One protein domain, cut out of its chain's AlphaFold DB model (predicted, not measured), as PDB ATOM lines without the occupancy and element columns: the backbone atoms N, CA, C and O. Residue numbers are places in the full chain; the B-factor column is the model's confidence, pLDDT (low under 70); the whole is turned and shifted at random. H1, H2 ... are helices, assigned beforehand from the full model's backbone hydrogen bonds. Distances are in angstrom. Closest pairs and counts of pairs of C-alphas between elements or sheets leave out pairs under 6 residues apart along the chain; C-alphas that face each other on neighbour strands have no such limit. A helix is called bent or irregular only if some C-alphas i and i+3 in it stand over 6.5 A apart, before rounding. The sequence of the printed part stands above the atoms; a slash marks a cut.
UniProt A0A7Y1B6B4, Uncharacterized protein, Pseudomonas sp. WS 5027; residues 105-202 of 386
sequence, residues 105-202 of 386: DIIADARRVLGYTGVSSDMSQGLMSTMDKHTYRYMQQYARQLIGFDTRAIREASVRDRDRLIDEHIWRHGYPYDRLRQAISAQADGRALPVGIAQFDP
ATOM      1  N   ASP A 105      29.062  14.248  35.146       94.19
ATOM      2  CA  ASP A 105      27.655  14.575  35.391       94.19
ATOM      3  C   ASP A 105      27.450  16.073  35.670       94.19
ATOM      4  O   ASP A 105      26.639  16.722  35.009       94.19
ATOM      5  N   ILE A 106      28.252  16.653  36.571       97.62
ATOM      6  CA  ILE A 106      28.210  18.090  36.883       97.62
ATOM      7  C   ILE A 106      28.543  18.914  35.634       97.62
ATOM      8  O   ILE A 106      27.898  19.928  35.371       97.62
ATOM      9  N   ILE A 107      29.529  18.473  34.843       97.75
ATOM     10  CA  ILE A 107      29.912  19.118  33.580       97.75
ATOM     11  C   ILE A 107      28.740  19.132  32.597       97.75
ATOM     12  O   ILE A 107      28.459  20.171  31.996       97.75
ATOM     13  N   ALA A 108      28.064  17.994  32.422       96.19
ATOM     14  CA  ALA A 108      26.925  17.888  31.521       96.19
ATOM     15  C   ALA A 108      25.794  18.837  31.943       96.19
ATOM     16  O   ALA A 108      25.290  19.595  31.113       96.19
ATOM     17  N   ASP A 109      25.456  18.881  33.233       97.56
ATOM     18  CA  ASP A 109      24.426  19.789  33.745       97.56
ATOM     19  C   ASP A 109      24.832  21.260  33.625       97.56
ATOM     20  O   ASP A 109      24.031  22.088  33.194       97.56
ATOM     21  N   ALA A 110      26.091  21.594  33.907       97.44
ATOM     22  CA  ALA A 110      26.608  22.950  33.750       97.44
ATOM     23  C   ALA A 110      26.530  23.427  32.290       97.44
ATOM     24  O   ALA A 110      26.172  24.577  32.029       97.44
ATOM     25  N   ARG A 111      26.808  22.542  31.324       96.81
ATOM     26  CA  ARG A 111      26.608  22.835  29.897       96.81
ATOM     27  C   ARG A 111      25.139  23.096  29.587       96.81
ATOM     28  O   ARG A 111      24.861  24.059  28.878       96.81
ATOM     29  N   ARG A 112      24.204  22.305  30.132       96.31
ATOM     30  CA  ARG A 112      22.756  22.546  29.964       96.31
ATOM     31  C   ARG A 112      22.347  23.914  30.514       96.31
ATOM     32  O   ARG A 112      21.684  24.656  29.797       96.31
ATOM     33  N   VAL A 113      22.807  24.279  31.716       95.38
ATOM     34  CA  VAL A 113      22.549  25.603  32.325       95.38
ATOM     35  C   VAL A 113      23.014  26.744  31.415       95.38
ATOM     36  O   VAL A 113      22.336  27.759  31.300       95.38
ATOM     37  N   LEU A 114      24.157  26.580  30.746       93.69
ATOM     38  CA  LEU A 114      24.715  27.585  29.837       93.69
ATOM     39  C   LEU A 114      24.201  27.481  28.388       93.69
ATOM     40  O   LEU A 114      24.633  28.262  27.541       93.69
ATOM     41  N   GLY A 115      23.306  26.534  28.086       94.00
ATOM     42  CA  GLY A 115      22.752  26.319  26.744       94.00
ATOM     43  C   GLY A 115      23.666  25.564  25.765       94.00
ATOM     44  O   GLY A 115      23.399  25.542  24.568       94.00
ATOM     45  N   TYR A 116      24.734  24.920  26.237       94.19
ATOM     46  CA  TYR A 116      25.718  24.190  25.421       94.19
ATOM     47  C   TYR A 116      25.370  22.700  25.250       94.19
ATOM     48  O   TYR A 116      26.193  21.818  25.496       94.19
ATOM     49  N   THR A 117      24.144  22.400  24.819       84.25
ATOM     50  CA  THR A 117      23.575  21.035  24.796       84.25
ATOM     51  C   THR A 117      24.239  20.059  23.814       84.25
ATOM     52  O   THR A 117      24.095  18.852  23.979       84.25
ATOM     53  N   GLY A 118      24.996  20.547  22.825       86.25
ATOM     54  CA  GLY A 118      25.732  19.720  21.856       86.25
ATOM     55  C   GLY A 118      27.210  19.473  22.187       86.25
ATOM     56  O   GLY A 118      27.921  18.886  21.376       86.25
ATOM     57  N   VAL A 119      27.712  19.951  23.331       90.19
ATOM     58  CA  VAL A 119      29.142  19.870  23.673       90.19
ATOM     59  C   VAL A 119      29.422  18.632  24.527       90.19
ATOM     60  O   VAL A 119      28.931  18.511  25.648       90.19
ATOM     61  N   SER A 120      30.261  17.725  24.019       89.06
ATOM     62  CA  SER A 120      30.627  16.457  24.677       89.06
ATOM     63  C   SER A 120      32.138  16.245  24.833       89.06
ATOM     64  O   SER A 120      32.567  15.157  25.205       89.06
ATOM     65  N   SER A 121      32.953  17.264  24.547       91.88
ATOM     66  CA  SER A 121      34.412  17.229  24.702       91.88
ATOM     67  C   SER A 121      34.829  16.867  26.133       91.88
ATOM     68  O   SER A 121      34.186  17.273  27.105       91.88
ATOM     69  N   ASP A 122      35.933  16.132  26.278       91.56
ATOM     70  CA  ASP A 122      36.555  15.881  27.579       91.56
ATOM     71  C   ASP A 122      37.414  17.090  27.982       91.56
ATOM     72  O   ASP A 122      38.469  17.344  27.403       91.56
ATOM     73  N   MET A 123      36.970  17.835  28.999       93.00
ATOM     74  CA  MET A 123      37.675  19.019  29.504       93.00
ATOM     75  C   MET A 123      39.041  18.702  30.136       93.00
ATOM     76  O   MET A 123      39.850  19.612  30.351       93.00
ATOM     77  N   SER A 124      39.302  17.437  30.477       87.81
ATOM     78  CA  SER A 124      40.579  16.999  31.046       87.81
ATOM     79  C   SER A 124      41.679  16.829  29.994       87.81
ATOM     80  O   SER A 124      42.847  16.675  30.355       87.81
ATOM     81  N   GLN A 125      41.335  16.898  28.703       86.62
ATOM     82  CA  GLN A 125      42.244  16.641  27.590       86.62
ATOM     83  C   GLN A 125      42.506  17.911  26.780       86.62
ATOM     84  O   GLN A 125      41.581  18.623  26.393       86.62
ATOM     85  N   GLY A 126      43.780  18.167  26.477       88.25
ATOM     86  CA  GLY A 126      44.179  19.260  25.589       88.25
ATOM     87  C   GLY A 126      43.738  20.652  26.054       88.25
ATOM     88  O   GLY A 126      43.558  20.923  27.244       88.25
ATOM     89  N   LEU A 127      43.597  21.552  25.079       89.81
ATOM     90  CA  LEU A 127      43.086  22.902  25.289       89.81
ATOM     91  C   LEU A 127      41.556  22.893  25.305       89.81
ATOM     92  O   LEU A 127      40.916  22.414  24.371       89.81
ATOM     93  N   MET A 128      40.971  23.513  26.329       91.44
ATOM     94  CA  MET A 128      39.522  23.702  26.407       91.44
ATOM     95  C   MET A 128      39.018  24.604  25.270       91.44
ATOM     96  O   MET A 128      39.577  25.680  25.016       91.44
ATOM     97  N   SER A 129      37.911  24.198  24.645       91.94
ATOM     98  CA  SER A 129      37.138  25.053  23.741       91.94
ATOM     99  C   SER A 129      36.588  26.284  24.477       91.94
ATOM    100  O   SER A 129      36.546  26.320  25.706       91.94
ATOM    101  N   THR A 130      36.119  27.305  23.755       91.25
ATOM    102  CA  THR A 130      35.488  28.484  24.382       91.25
ATOM    103  C   THR A 130      34.285  28.100  25.251       91.25
ATOM    104  O   THR A 130      34.162  28.579  26.377       91.25
ATOM    105  N   MET A 131      33.434  27.189  24.768       93.12
ATOM    106  CA  MET A 131      32.269  26.699  25.518       93.12
ATOM    107  C   MET A 131      32.693  25.921  26.771       93.12
ATOM    108  O   MET A 131      32.106  26.098  27.841       93.12
ATOM    109  N   ASP A 132      33.759  25.122  26.676       94.19
ATOM    110  CA  ASP A 132      34.298  24.403  27.831       94.19
ATOM    111  C   ASP A 132      34.927  25.333  28.856       94.19
ATOM    112  O   ASP A 132      34.708  25.150  30.049       94.19
ATOM    113  N   LYS A 133      35.640  26.374  28.414       92.12
ATOM    114  CA  LYS A 133      36.166  27.410  29.308       92.12
ATOM    115  C   LYS A 133      35.036  28.098  30.061       92.12
ATOM    116  O   LYS A 133      35.112  28.208  31.279       92.12
ATOM    117  N   HIS A 134      33.968  28.509  29.379       92.94
ATOM    118  CA  HIS A 134      32.817  29.131  30.039       92.94
ATOM    119  C   HIS A 134      32.161  28.191  31.058       92.94
ATOM    120  O   HIS A 134      31.896  28.603  32.187       92.94
ATOM    121  N   THR A 135      31.965  26.923  30.689       95.56
ATOM    122  CA  THR A 135      31.405  25.903  31.589       95.56
ATOM    123  C   THR A 135      32.301  25.679  32.804       95.56
ATOM    124  O   THR A 135      31.831  25.714  33.941       95.56
ATOM    125  N   TYR A 136      33.605  25.519  32.578       95.19
ATOM    126  CA  TYR A 136      34.599  25.354  33.629       95.19
ATOM    127  C   TYR A 136      34.582  26.525  34.612       95.19
ATOM    128  O   TYR A 136      34.563  26.324  35.825       95.19
ATOM    129  N   ARG A 137      34.554  27.762  34.098       94.25
ATOM    130  CA  ARG A 137      34.564  28.968  34.934       94.25
ATOM    131  C   ARG A 137      33.281  29.125  35.732       94.25
ATOM    132  O   ARG A 137      33.378  29.436  36.913       94.25
ATOM    133  N   TYR A 138      32.125  28.833  35.142       95.88
ATOM    134  CA  TYR A 138      30.856  28.795  35.868       95.88
ATOM    135  C   TYR A 138      30.911  27.809  37.046       95.88
ATOM    136  O   TYR A 138      30.680  28.207  38.188       95.88
ATOM    137  N   MET A 139      31.314  26.556  36.802       97.50
ATOM    138  CA  MET A 139      31.432  25.546  37.863       97.50
ATOM    139  C   MET A 139      32.424  25.969  38.946       97.50
ATOM    140  O   MET A 139      32.133  25.857  40.136       97.50
ATOM    141  N   GLN A 140      33.594  26.472  38.552       96.19
ATOM    142  CA  GLN A 140      34.628  26.872  39.495       96.19
ATOM    143  C   GLN A 140      34.191  28.066  40.349       96.19
ATOM    144  O   GLN A 140      34.373  28.042  41.566       96.19
ATOM    145  N   GLN A 141      33.610  29.103  39.743       96.00
ATOM    146  CA  GLN A 141      33.103  30.266  40.472       96.00
ATOM    147  C   GLN A 141      31.993  29.853  41.437       96.00
ATOM    148  O   GLN A 141      32.012  30.267  42.596       96.00
ATOM    149  N   TYR A 142      31.078  28.979  41.010       97.62
ATOM    150  CA  TYR A 142      30.007  28.523  41.887       97.62
ATOM    151  C   TYR A 142      30.555  27.685  43.047       97.62
ATOM    152  O   TYR A 142      30.200  27.916  44.197       97.62
ATOM    153  N   ALA A 143      31.506  26.784  42.786       97.88
ATOM    154  CA  ALA A 143      32.164  26.006  43.833       97.88
ATOM    155  C   ALA A 143      32.848  26.908  44.876       97.88
ATOM    156  O   ALA A 143      32.697  26.691  46.078       97.88
ATOM    157  N   ARG A 144      33.555  27.954  44.430       97.25
ATOM    158  CA  ARG A 144      34.191  28.949  45.310       97.25
ATOM    159  C   ARG A 144      33.164  29.722  46.138       97.25
ATOM    160  O   ARG A 144      33.341  29.867  47.346       97.25
ATOM    161  N   GLN A 145      32.075  30.164  45.513       97.06
ATOM    162  CA  GLN A 145      30.972  30.826  46.208       97.06
ATOM    163  C   GLN A 145      30.351  29.918  47.278       97.06
ATOM    164  O   GLN A 145      30.128  30.371  48.400       97.06
ATOM    165  N   LEU A 146      30.092  28.647  46.955       97.81
ATOM    166  CA  LEU A 146      29.518  27.676  47.890       97.81
ATOM    167  C   LEU A 146      30.433  27.467  49.099       97.81
ATOM    168  O   LEU A 146      29.953  27.524  50.225       97.81
ATOM    169  N   ILE A 147      31.753  27.352  48.907       97.75
ATOM    170  CA  ILE A 147      32.716  27.313  50.026       97.75
ATOM    171  C   ILE A 147      32.578  28.559  50.910       97.75
ATOM    172  O   ILE A 147      32.513  28.445  52.140       97.75
ATOM    173  N   GLY A 148      32.522  29.741  50.286       95.75
ATOM    174  CA  GLY A 148      32.373  31.021  50.978       95.75
ATOM    175  C   GLY A 148      31.063  31.157  51.756       95.75
ATOM    176  O   GLY A 148      31.028  31.853  52.771       95.75
ATOM    177  N   PHE A 149      30.001  30.485  51.312       94.25
ATOM    178  CA  PHE A 149      28.688  30.514  51.948       94.25
ATOM    179  C   PHE A 149      28.518  29.431  53.023       94.25
ATOM    180  O   PHE A 149      28.042  29.721  54.125       94.25
ATOM    181  N   ASP A 150      28.936  28.200  52.737       93.50
ATOM    182  CA  ASP A 150      28.706  27.025  53.582       93.50
ATOM    183  C   ASP A 150      29.658  26.985  54.782       93.50
ATOM    184  O   ASP A 150      29.304  26.503  55.862       93.50
ATOM    185  N   THR A 151      30.862  27.543  54.639       95.06
ATOM    186  CA  THR A 151      31.852  27.554  55.719       95.06
ATOM    187  C   THR A 151      31.652  28.773  56.609       95.06
ATOM    188  O   THR A 151      32.042  29.879  56.241       95.06
ATOM    189  N   ARG A 152      31.115  28.583  57.822       94.06
ATOM    190  CA  ARG A 152      30.803  29.679  58.764       94.06
ATOM    191  C   ARG A 152      31.953  30.675  58.954       94.06
ATOM    192  O   ARG A 152      31.729  31.871  58.816       94.06
ATOM    193  N   ALA A 153      33.168  30.191  59.220       94.62
ATOM    194  CA  ALA A 153      34.330  31.053  59.445       94.62
ATOM    195  C   ALA A 153      34.664  31.933  58.223       94.62
ATOM    196  O   ALA A 153      35.007  33.101  58.378       94.62
ATOM    197  N   ILE A 154      34.508  31.400  57.007       96.12
ATOM    198  CA  ILE A 154      34.727  32.147  55.758       96.12
ATOM    199  C   ILE A 154      33.566  33.109  55.523       96.12
ATOM    200  O   ILE A 154      33.772  34.293  55.254       96.12
ATOM    201  N   ARG A 155      32.335  32.622  55.706       93.12
ATOM    202  CA  ARG A 155      31.130  33.432  55.588       93.12
ATOM    203  C   ARG A 155      31.170  34.609  56.534       93.12
ATOM    204  O   ARG A 155      30.651  35.642  56.151       93.12
ATOM    205  N   GLU A 156      31.755  34.503  57.724       92.88
ATOM    206  CA  GLU A 156      31.877  35.565  58.739       92.88
ATOM    207  C   GLU A 156      33.087  36.499  58.531       92.88
ATOM    208  O   GLU A 156      33.054  37.632  58.998       92.88
ATOM    209  N   ALA A 157      34.083  36.100  57.736       94.88
ATOM    210  CA  ALA A 157      35.303  36.878  57.498       94.88
ATOM    211  C   ALA A 157      35.107  38.139  56.635       94.88
ATOM    212  O   ALA A 157      34.216  38.204  55.781       94.88
ATOM    213  N   SER A 158      35.989  39.126  56.808       94.06
ATOM    214  CA  SER A 158      36.043  40.323  55.960       94.06
ATOM    215  C   SER A 158      36.123  39.944  54.473       94.06
ATOM    216  O   SER A 158      36.753  38.945  54.116       94.06
ATOM    217  N   VAL A 159      35.514  40.730  53.578       92.06
ATOM    218  CA  VAL A 159      35.600  40.477  52.122       92.06
ATOM    219  C   VAL A 159      37.047  40.403  51.640       92.06
ATOM    220  O   VAL A 159      37.360  39.576  50.788       92.06
ATOM    221  N   ARG A 160      37.935  41.192  52.254       89.06
ATOM    222  CA  ARG A 160      39.375  41.188  51.985       89.06
ATOM    223  C   ARG A 160      40.035  39.830  52.252       89.06
ATOM    224  O   ARG A 160      40.943  39.443  51.528       89.06
ATOM    225  N   ASP A 161      39.592  39.105  53.277       91.44
ATOM    226  CA  ASP A 161      40.178  37.819  53.674       91.44
ATOM    227  C   ASP A 161      39.500  36.603  53.033       91.44
ATOM    228  O   ASP A 161      40.096  35.524  52.983       91.44
ATOM    229  N   ARG A 162      38.257  36.751  52.555       93.69
ATOM    230  CA  ARG A 162      37.434  35.630  52.074       93.69
ATOM    231  C   ARG A 162      38.121  34.803  50.995       93.69
ATOM    232  O   ARG A 162      38.154  33.585  51.115       93.69
ATOM    233  N   ASP A 163      38.694  35.443  49.980       93.19
ATOM    234  CA  ASP A 163      39.323  34.747  48.851       93.19
ATOM    235  C   ASP A 163      40.498  33.867  49.281       93.19
ATOM    236  O   ASP A 163      40.576  32.702  48.891       93.19
ATOM    237  N   ARG A 164      41.365  34.391  50.157       91.31
ATOM    238  CA  ARG A 164      42.471  33.630  50.748       91.31
ATOM    239  C   ARG A 164      41.949  32.432  51.542       91.31
ATOM    240  O   ARG A 164      42.489  31.336  51.426       91.31
ATOM    241  N   LEU A 165      40.904  32.629  52.347       93.38
ATOM    242  CA  LEU A 165      40.322  31.556  53.155       93.38
ATOM    243  C   LEU A 165      39.641  30.476  52.298       93.38
ATOM    244  O   LEU A 165      39.708  29.300  52.650       93.38
ATOM    245  N   ILE A 166      39.019  30.851  51.175       95.25
ATOM    246  CA  ILE A 166      38.467  29.909  50.189       95.25
ATOM    247  C   ILE A 166      39.595  29.080  49.573       95.25
ATOM    248  O   ILE A 166      39.482  27.859  49.515       95.25
ATOM    249  N   ASP A 167      40.698  29.705  49.162       92.88
ATOM    250  CA  ASP A 167      41.835  28.979  48.587       92.88
ATOM    251  C   ASP A 167      42.444  27.992  49.590       92.88
ATOM    252  O   ASP A 167      42.672  26.826  49.261       92.88
ATOM    253  N   GLU A 168      42.652  28.423  50.838       90.12
ATOM    254  CA  GLU A 168      43.098  27.545  51.924       90.12
ATOM    255  C   GLU A 168      42.134  26.374  52.156       90.12
ATOM    256  O   GLU A 168      42.577  25.250  52.403       90.12
ATOM    257  N   HIS A 169      40.824  26.621  52.074       92.06
ATOM    258  CA  HIS A 169      39.816  25.573  52.185       92.06
ATOM    259  C   HIS A 169      39.935  24.563  51.043       92.06
ATOM    260  O   HIS A 169      39.956  23.365  51.313       92.06
ATOM    261  N   ILE A 170      40.074  25.017  49.793       92.06
ATOM    262  CA  ILE A 170      40.218  24.125  48.631       92.06
ATOM    263  C   ILE A 170      41.456  23.236  48.793       92.06
ATOM    264  O   ILE A 170      41.382  22.035  48.549       92.06
ATOM    265  N   TRP A 171      42.580  23.784  49.256       86.06
ATOM    266  CA  TRP A 171      43.784  22.986  49.501       86.06
ATOM    267  C   TRP A 171      43.609  21.939  50.605       86.06
ATOM    268  O   TRP A 171      44.141  20.837  50.487       86.06
ATOM    269  N   ARG A 172      42.887  22.271  51.680       87.19
ATOM    270  CA  ARG A 172      42.704  21.373  52.834       87.19
ATOM    271  C   ARG A 172      41.602  20.334  52.626       87.19
ATOM    272  O   ARG A 172      41.721  19.221  53.132       87.19
ATOM    273  N   HIS A 173      40.531  20.701  51.929       88.62
ATOM    274  CA  HIS A 173      39.281  19.936  51.882       88.62
ATOM    275  C   HIS A 173      38.819  19.593  50.461       88.62
ATOM    276  O   HIS A 173      37.964  18.727  50.296       88.62
ATOM    277  N   GLY A 174      39.392  20.220  49.432       90.50
ATOM    278  CA  GLY A 174      38.913  20.121  48.054       90.50
ATOM    279  C   GLY A 174      37.703  21.017  47.773       90.50
ATOM    280  O   GLY A 174      37.310  21.852  48.587       90.50
ATOM    281  N   TYR A 175      37.121  20.857  46.583       96.25
ATOM    282  CA  TYR A 175      35.895  21.552  46.187       96.25
ATOM    283  C   TYR A 175      34.640  20.819  46.689       96.25
ATOM    284  O   TYR A 175      34.654  19.590  46.807       96.25
ATOM    285  N   PRO A 176      33.524  21.532  46.926       96.62
ATOM    286  CA  PRO A 176      32.297  20.954  47.463       96.62
ATOM    287  C   PRO A 176      31.461  20.284  46.358       96.62
ATOM    288  O   PRO A 176      30.374  20.754  46.021       96.62
ATOM    289  N   TYR A 177      31.963  19.194  45.770       97.62
ATOM    290  CA  TYR A 177      31.355  18.560  44.590       97.62
ATOM    291  C   TYR A 177      29.890  18.156  44.785       97.62
ATOM    292  O   TYR A 177      29.085  18.356  43.882       97.62
ATOM    293  N   ASP A 178      29.513  17.662  45.965       95.81
ATOM    294  CA  ASP A 178      28.128  17.256  46.227       95.81
ATOM    295  C   ASP A 178      27.165  18.446  46.259       95.81
ATOM    296  O   ASP A 178      26.080  18.385  45.681       95.81
ATOM    297  N   ARG A 179      27.581  19.562  46.871       96.56
ATOM    298  CA  ARG A 179      26.804  20.811  46.872       96.56
ATOM    299  C   ARG A 179      26.724  21.407  45.475       96.56
ATOM    300  O   ARG A 179      25.652  21.826  45.052       96.56
ATOM    301  N   LEU A 180      27.840  21.396  44.749       97.75
ATOM    302  CA  LEU A 180      27.908  21.872  43.374       97.75
ATOM    303  C   LEU A 180      26.961  21.073  42.466       97.75
ATOM    304  O   LEU A 180      26.181  21.667  41.728       97.75
ATOM    305  N   ARG A 181      26.957  19.739  42.582       97.88
ATOM    306  CA  ARG A 181      26.038  18.846  41.862       97.88
ATOM    307  C   ARG A 181      24.579  19.158  42.178       97.88
ATOM    308  O   ARG A 181      23.769  19.295  41.265       97.88
ATOM    309  N   GLN A 182      24.234  19.293  43.458       97.31
ATOM    310  CA  GLN A 182      22.871  19.635  43.886       97.31
ATOM    311  C   GLN A 182      22.407  20.972  43.301       97.31
ATOM    312  O   GLN A 182      21.277  21.082  42.827       97.31
ATOM    313  N   ALA A 183      23.281  21.977  43.314       97.44
ATOM    314  CA  ALA A 183      22.978  23.307  42.820       97.44
ATOM    315  C   ALA A 183      22.787  23.335  41.296       97.44
ATOM    316  O   ALA A 183      21.774  23.830  40.804       97.44
ATOM    317  N   ILE A 184      23.748  22.777  40.556       98.19
ATOM    318  CA  ILE A 184      23.772  22.827  39.092       98.19
ATOM    319  C   ILE A 184      22.679  21.936  38.494       98.19
ATOM    320  O   ILE A 184      21.988  22.383  37.586       98.19
ATOM    321  N   SER A 185      22.452  20.729  39.028       97.69
ATOM    322  CA  SER A 185      21.368  19.856  38.544       97.69
ATOM    323  C   SER A 185      19.986  20.485  38.748       97.69
ATOM    324  O   SER A 185      19.157  20.460  37.843       97.69
ATOM    325  N   ALA A 186      19.740  21.123  39.901       97.44
ATOM    326  CA  ALA A 186      18.485  21.834  40.141       97.44
ATOM    327  C   ALA A 186      18.266  22.953  39.113       97.44
ATOM    328  O   ALA A 186      17.183  23.044  38.540       97.44
ATOM    329  N   GLN A 187      19.300  23.749  38.820       96.31
ATOM    330  CA  GLN A 187      19.221  24.800  37.801       96.31
ATOM    331  C   GLN A 187      19.031  24.235  36.390       96.31
ATOM    332  O   GLN A 187      18.206  24.748  35.638       96.31
ATOM    333  N   ALA A 188      19.749  23.167  36.042       96.50
ATOM    334  CA  ALA A 188      19.663  22.521  34.737       96.50
ATOM    335  C   ALA A 188      18.269  21.929  34.464       96.50
ATOM    336  O   ALA A 188      17.829  21.887  33.316       96.50
ATOM    337  N   ASP A 189      17.567  21.509  35.517       96.31
ATOM    338  CA  ASP A 189      16.209  20.966  35.445       96.31
ATOM    339  C   ASP A 189      15.114  22.030  35.657       96.31
ATOM    340  O   ASP A 189      13.935  21.689  35.742       96.31
ATOM    341  N   GLY A 190      15.475  23.311  35.801       94.94
ATOM    342  CA  GLY A 190      14.518  24.392  36.074       94.94
ATOM    343  C   GLY A 190      13.812  24.278  37.433       94.94
ATOM    344  O   GLY A 190      12.711  24.800  37.608       94.94
ATOM    345  N   ARG A 191      14.418  23.579  38.399       96.69
ATOM    346  CA  ARG A 191      13.897  23.393  39.759       96.69
ATOM    347  C   ARG A 191      14.432  24.469  40.703       96.69
ATOM    348  O   ARG A 191      15.513  25.021  40.508       96.69
ATOM    349  N   ALA A 192      13.686  24.735  41.774       95.25
ATOM    350  CA  ALA A 192      14.168  25.584  42.858       95.25
ATOM    351  C   ALA A 192      15.445  24.999  43.490       95.25
ATOM    352  O   ALA A 192      15.598  23.778  43.594       95.25
ATOM    353  N   LEU A 193      16.348  25.878  43.934       95.75
ATOM    354  CA  LEU A 193      17.564  25.459  44.625       95.75
ATOM    355  C   LEU A 193      17.220  24.764  45.956       95.75
ATOM    356  O   LEU A 193      16.329  25.226  46.675       95.75
ATOM    357  N   PRO A 194      17.931  23.680  46.318       94.94
ATOM    358  CA  PRO A 194      17.784  23.048  47.624       94.94
ATOM    359  C   PRO A 194      18.030  24.020  48.782       94.94
ATOM    360  O   PRO A 194      18.841  24.944  48.688       94.94
ATOM    361  N   VAL A 195      17.363  23.773  49.912       92.62
ATOM    362  CA  VAL A 195      17.491  24.607  51.115       92.62
ATOM    363  C   VAL A 195      18.957  24.725  51.542       92.62
ATOM    364  O   VAL A 195      19.674  23.732  51.675       92.62
ATOM    365  N   GLY A 196      19.388  25.963  51.782       90.25
ATOM    366  CA  GLY A 196      20.746  26.283  52.216       90.25
ATOM    367  C   GLY A 196      21.775  26.393  51.090       90.25
ATOM    368  O   GLY A 196      22.911  26.743  51.385       90.25
ATOM    369  N   ILE A 197      21.406  26.149  49.829       94.75
ATOM    370  CA  ILE A 197      22.277  26.410  48.677       94.75
ATOM    371  C   ILE A 197      22.060  27.847  48.201       94.75
ATOM    372  O   ILE A 197      20.943  28.243  47.867       94.75
ATOM    373  N   ALA A 198      23.135  28.635  48.175       93.75
ATOM    374  CA  ALA A 198      23.090  30.012  47.699       93.75
ATOM    375  C   ALA A 198      22.860  30.075  46.183       93.75
ATOM    376  O   ALA A 198      23.455  29.300  45.442       93.75
ATOM    377  N   GLN A 199      22.058  31.038  45.717       94.88
ATOM    378  CA  GLN A 199      21.916  31.317  44.287       94.88
ATOM    379  C   GLN A 199      23.241  31.788  43.694       94.88
ATOM    380  O   GLN A 199      23.907  32.638  44.283       94.88
ATOM    381  N   PHE A 200      23.606  31.253  42.527       95.81
ATOM    382  CA  PHE A 200      24.848  31.607  41.846       95.81
ATOM    383  C   PHE A 200      24.981  33.121  41.616       95.81
ATOM    384  O   PHE A 200      24.077  33.765  41.089       95.81
ATOM    385  N   ASP A 201      26.137  33.656  41.997       95.69
ATOM    386  CA  ASP A 201      26.564  35.040  41.836       95.69
ATOM    387  C   ASP A 201      28.056  35.025  41.437       95.69
ATOM    388  O   ASP A 201      28.919  34.809  42.300       95.69
ATOM    389  N   PRO A 202      28.394  35.227  40.146       92.88
ATOM    390  CA  PRO A 202      29.770  35.124  39.659       92.88
ATOM    391  C   PRO A 202      30.759  35.984  40.452       92.88
ATOM    392  O   PRO A 202      31.886  35.556  40.704       92.88
TER     393      PRO A 202
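Overview. This is residues 105 to 202 of the 386 residues of an uncharacterized protein of Pseudomonas sp. WS 5027 (UniProt A0A7Y1B6B4). One long helix, H2, makes a spine through the middle, and the other four helices are set along it. H1 and H5 lie side by side and pack across the middle stretch of H2, H1 on its residues 135 to 139 and H5 on its residues 139 to 146, while H4 crosses H2 near its last residues, where the short H3 makes a corner. A long unnamed stretch, residues 114 to 129, loops from H1 to the first end of H2, and residues 189 to 202 fold back from H5 toward H2. The printed part has 98 residues with five named helices, H1 to H5 in order along the chain, and no named strand; the class is all helix. It is compact, with a radius of gyration of the C-alphas of 14.1 A and spans of 41 by 33 by 20 A.

Arrangement. The hub is H2, residues 130 to 150, which touches the four other helices. With residues 135 to 139 alone it touches H1, residues 105 to 113, about perpendicular at 74 degrees; the closest C-alphas, those of Arg 111 and Thr 135, are 5.9 A apart. With residues 139 to 146 alone H2 touches H5, residues 177 to 188, at a steep tilt of 61 degrees, opposite ways; the closest C-alphas are those of Ala 143 and Leu 180, 6.0 A apart. H1 and H5 touch at a shallow tilt of 33 degrees, only just short of steep, and run the same way; the closest C-alphas, those of Val 113 and Ala 188, are 4.9 A apart. With residues 144 to 148 alone H2 touches H4, residues 159 to 173, about perpendicular at 80 degrees; the closest C-alphas are those of Gly 148 and Ile 166, 6.2 A apart. H3, residues 152 to 156, touches H2 only at the corner, with the C-alphas of Phe 149 and Arg 155 closest at 5.3 A. H3 also touches H4, where the C-alphas of Ile 154 and Arg 162 are closest at 5.7 A. The helix packing is mostly crossed, with 1 of 4 pairs at a shallow tilt. H4 is apart from H1 and from H5. Every O i to N i+4 pair is within hydrogen-bond range in H1, H2, H3 and H5, and 9 of 11 are in H4.

Along the chain. H2 is 30.0 A long, from C-alpha 130 at (35.488, 28.484, 24.382) to C-alpha 150 at (28.706, 27.025, 53.582). H4 is 20.9 A long and irregular, with C-alphas 160 and 163 7.2 A apart. H5 measures 15.8 A and ends at C-alpha 188, at (19.663, 22.521, 34.737). H1 measures 12.5 A and H3 6.0 A.

Size, cuts and confidence. The two C-alphas farthest apart, those of Gly 118 and Ser 158, are 41.2 A apart. The printed part has no cut. The link from H1 to H2 is long, with 16 residues, and the other three are tight. Mean pLDDT of the printed part is 94.0, and no printed residue is under 70.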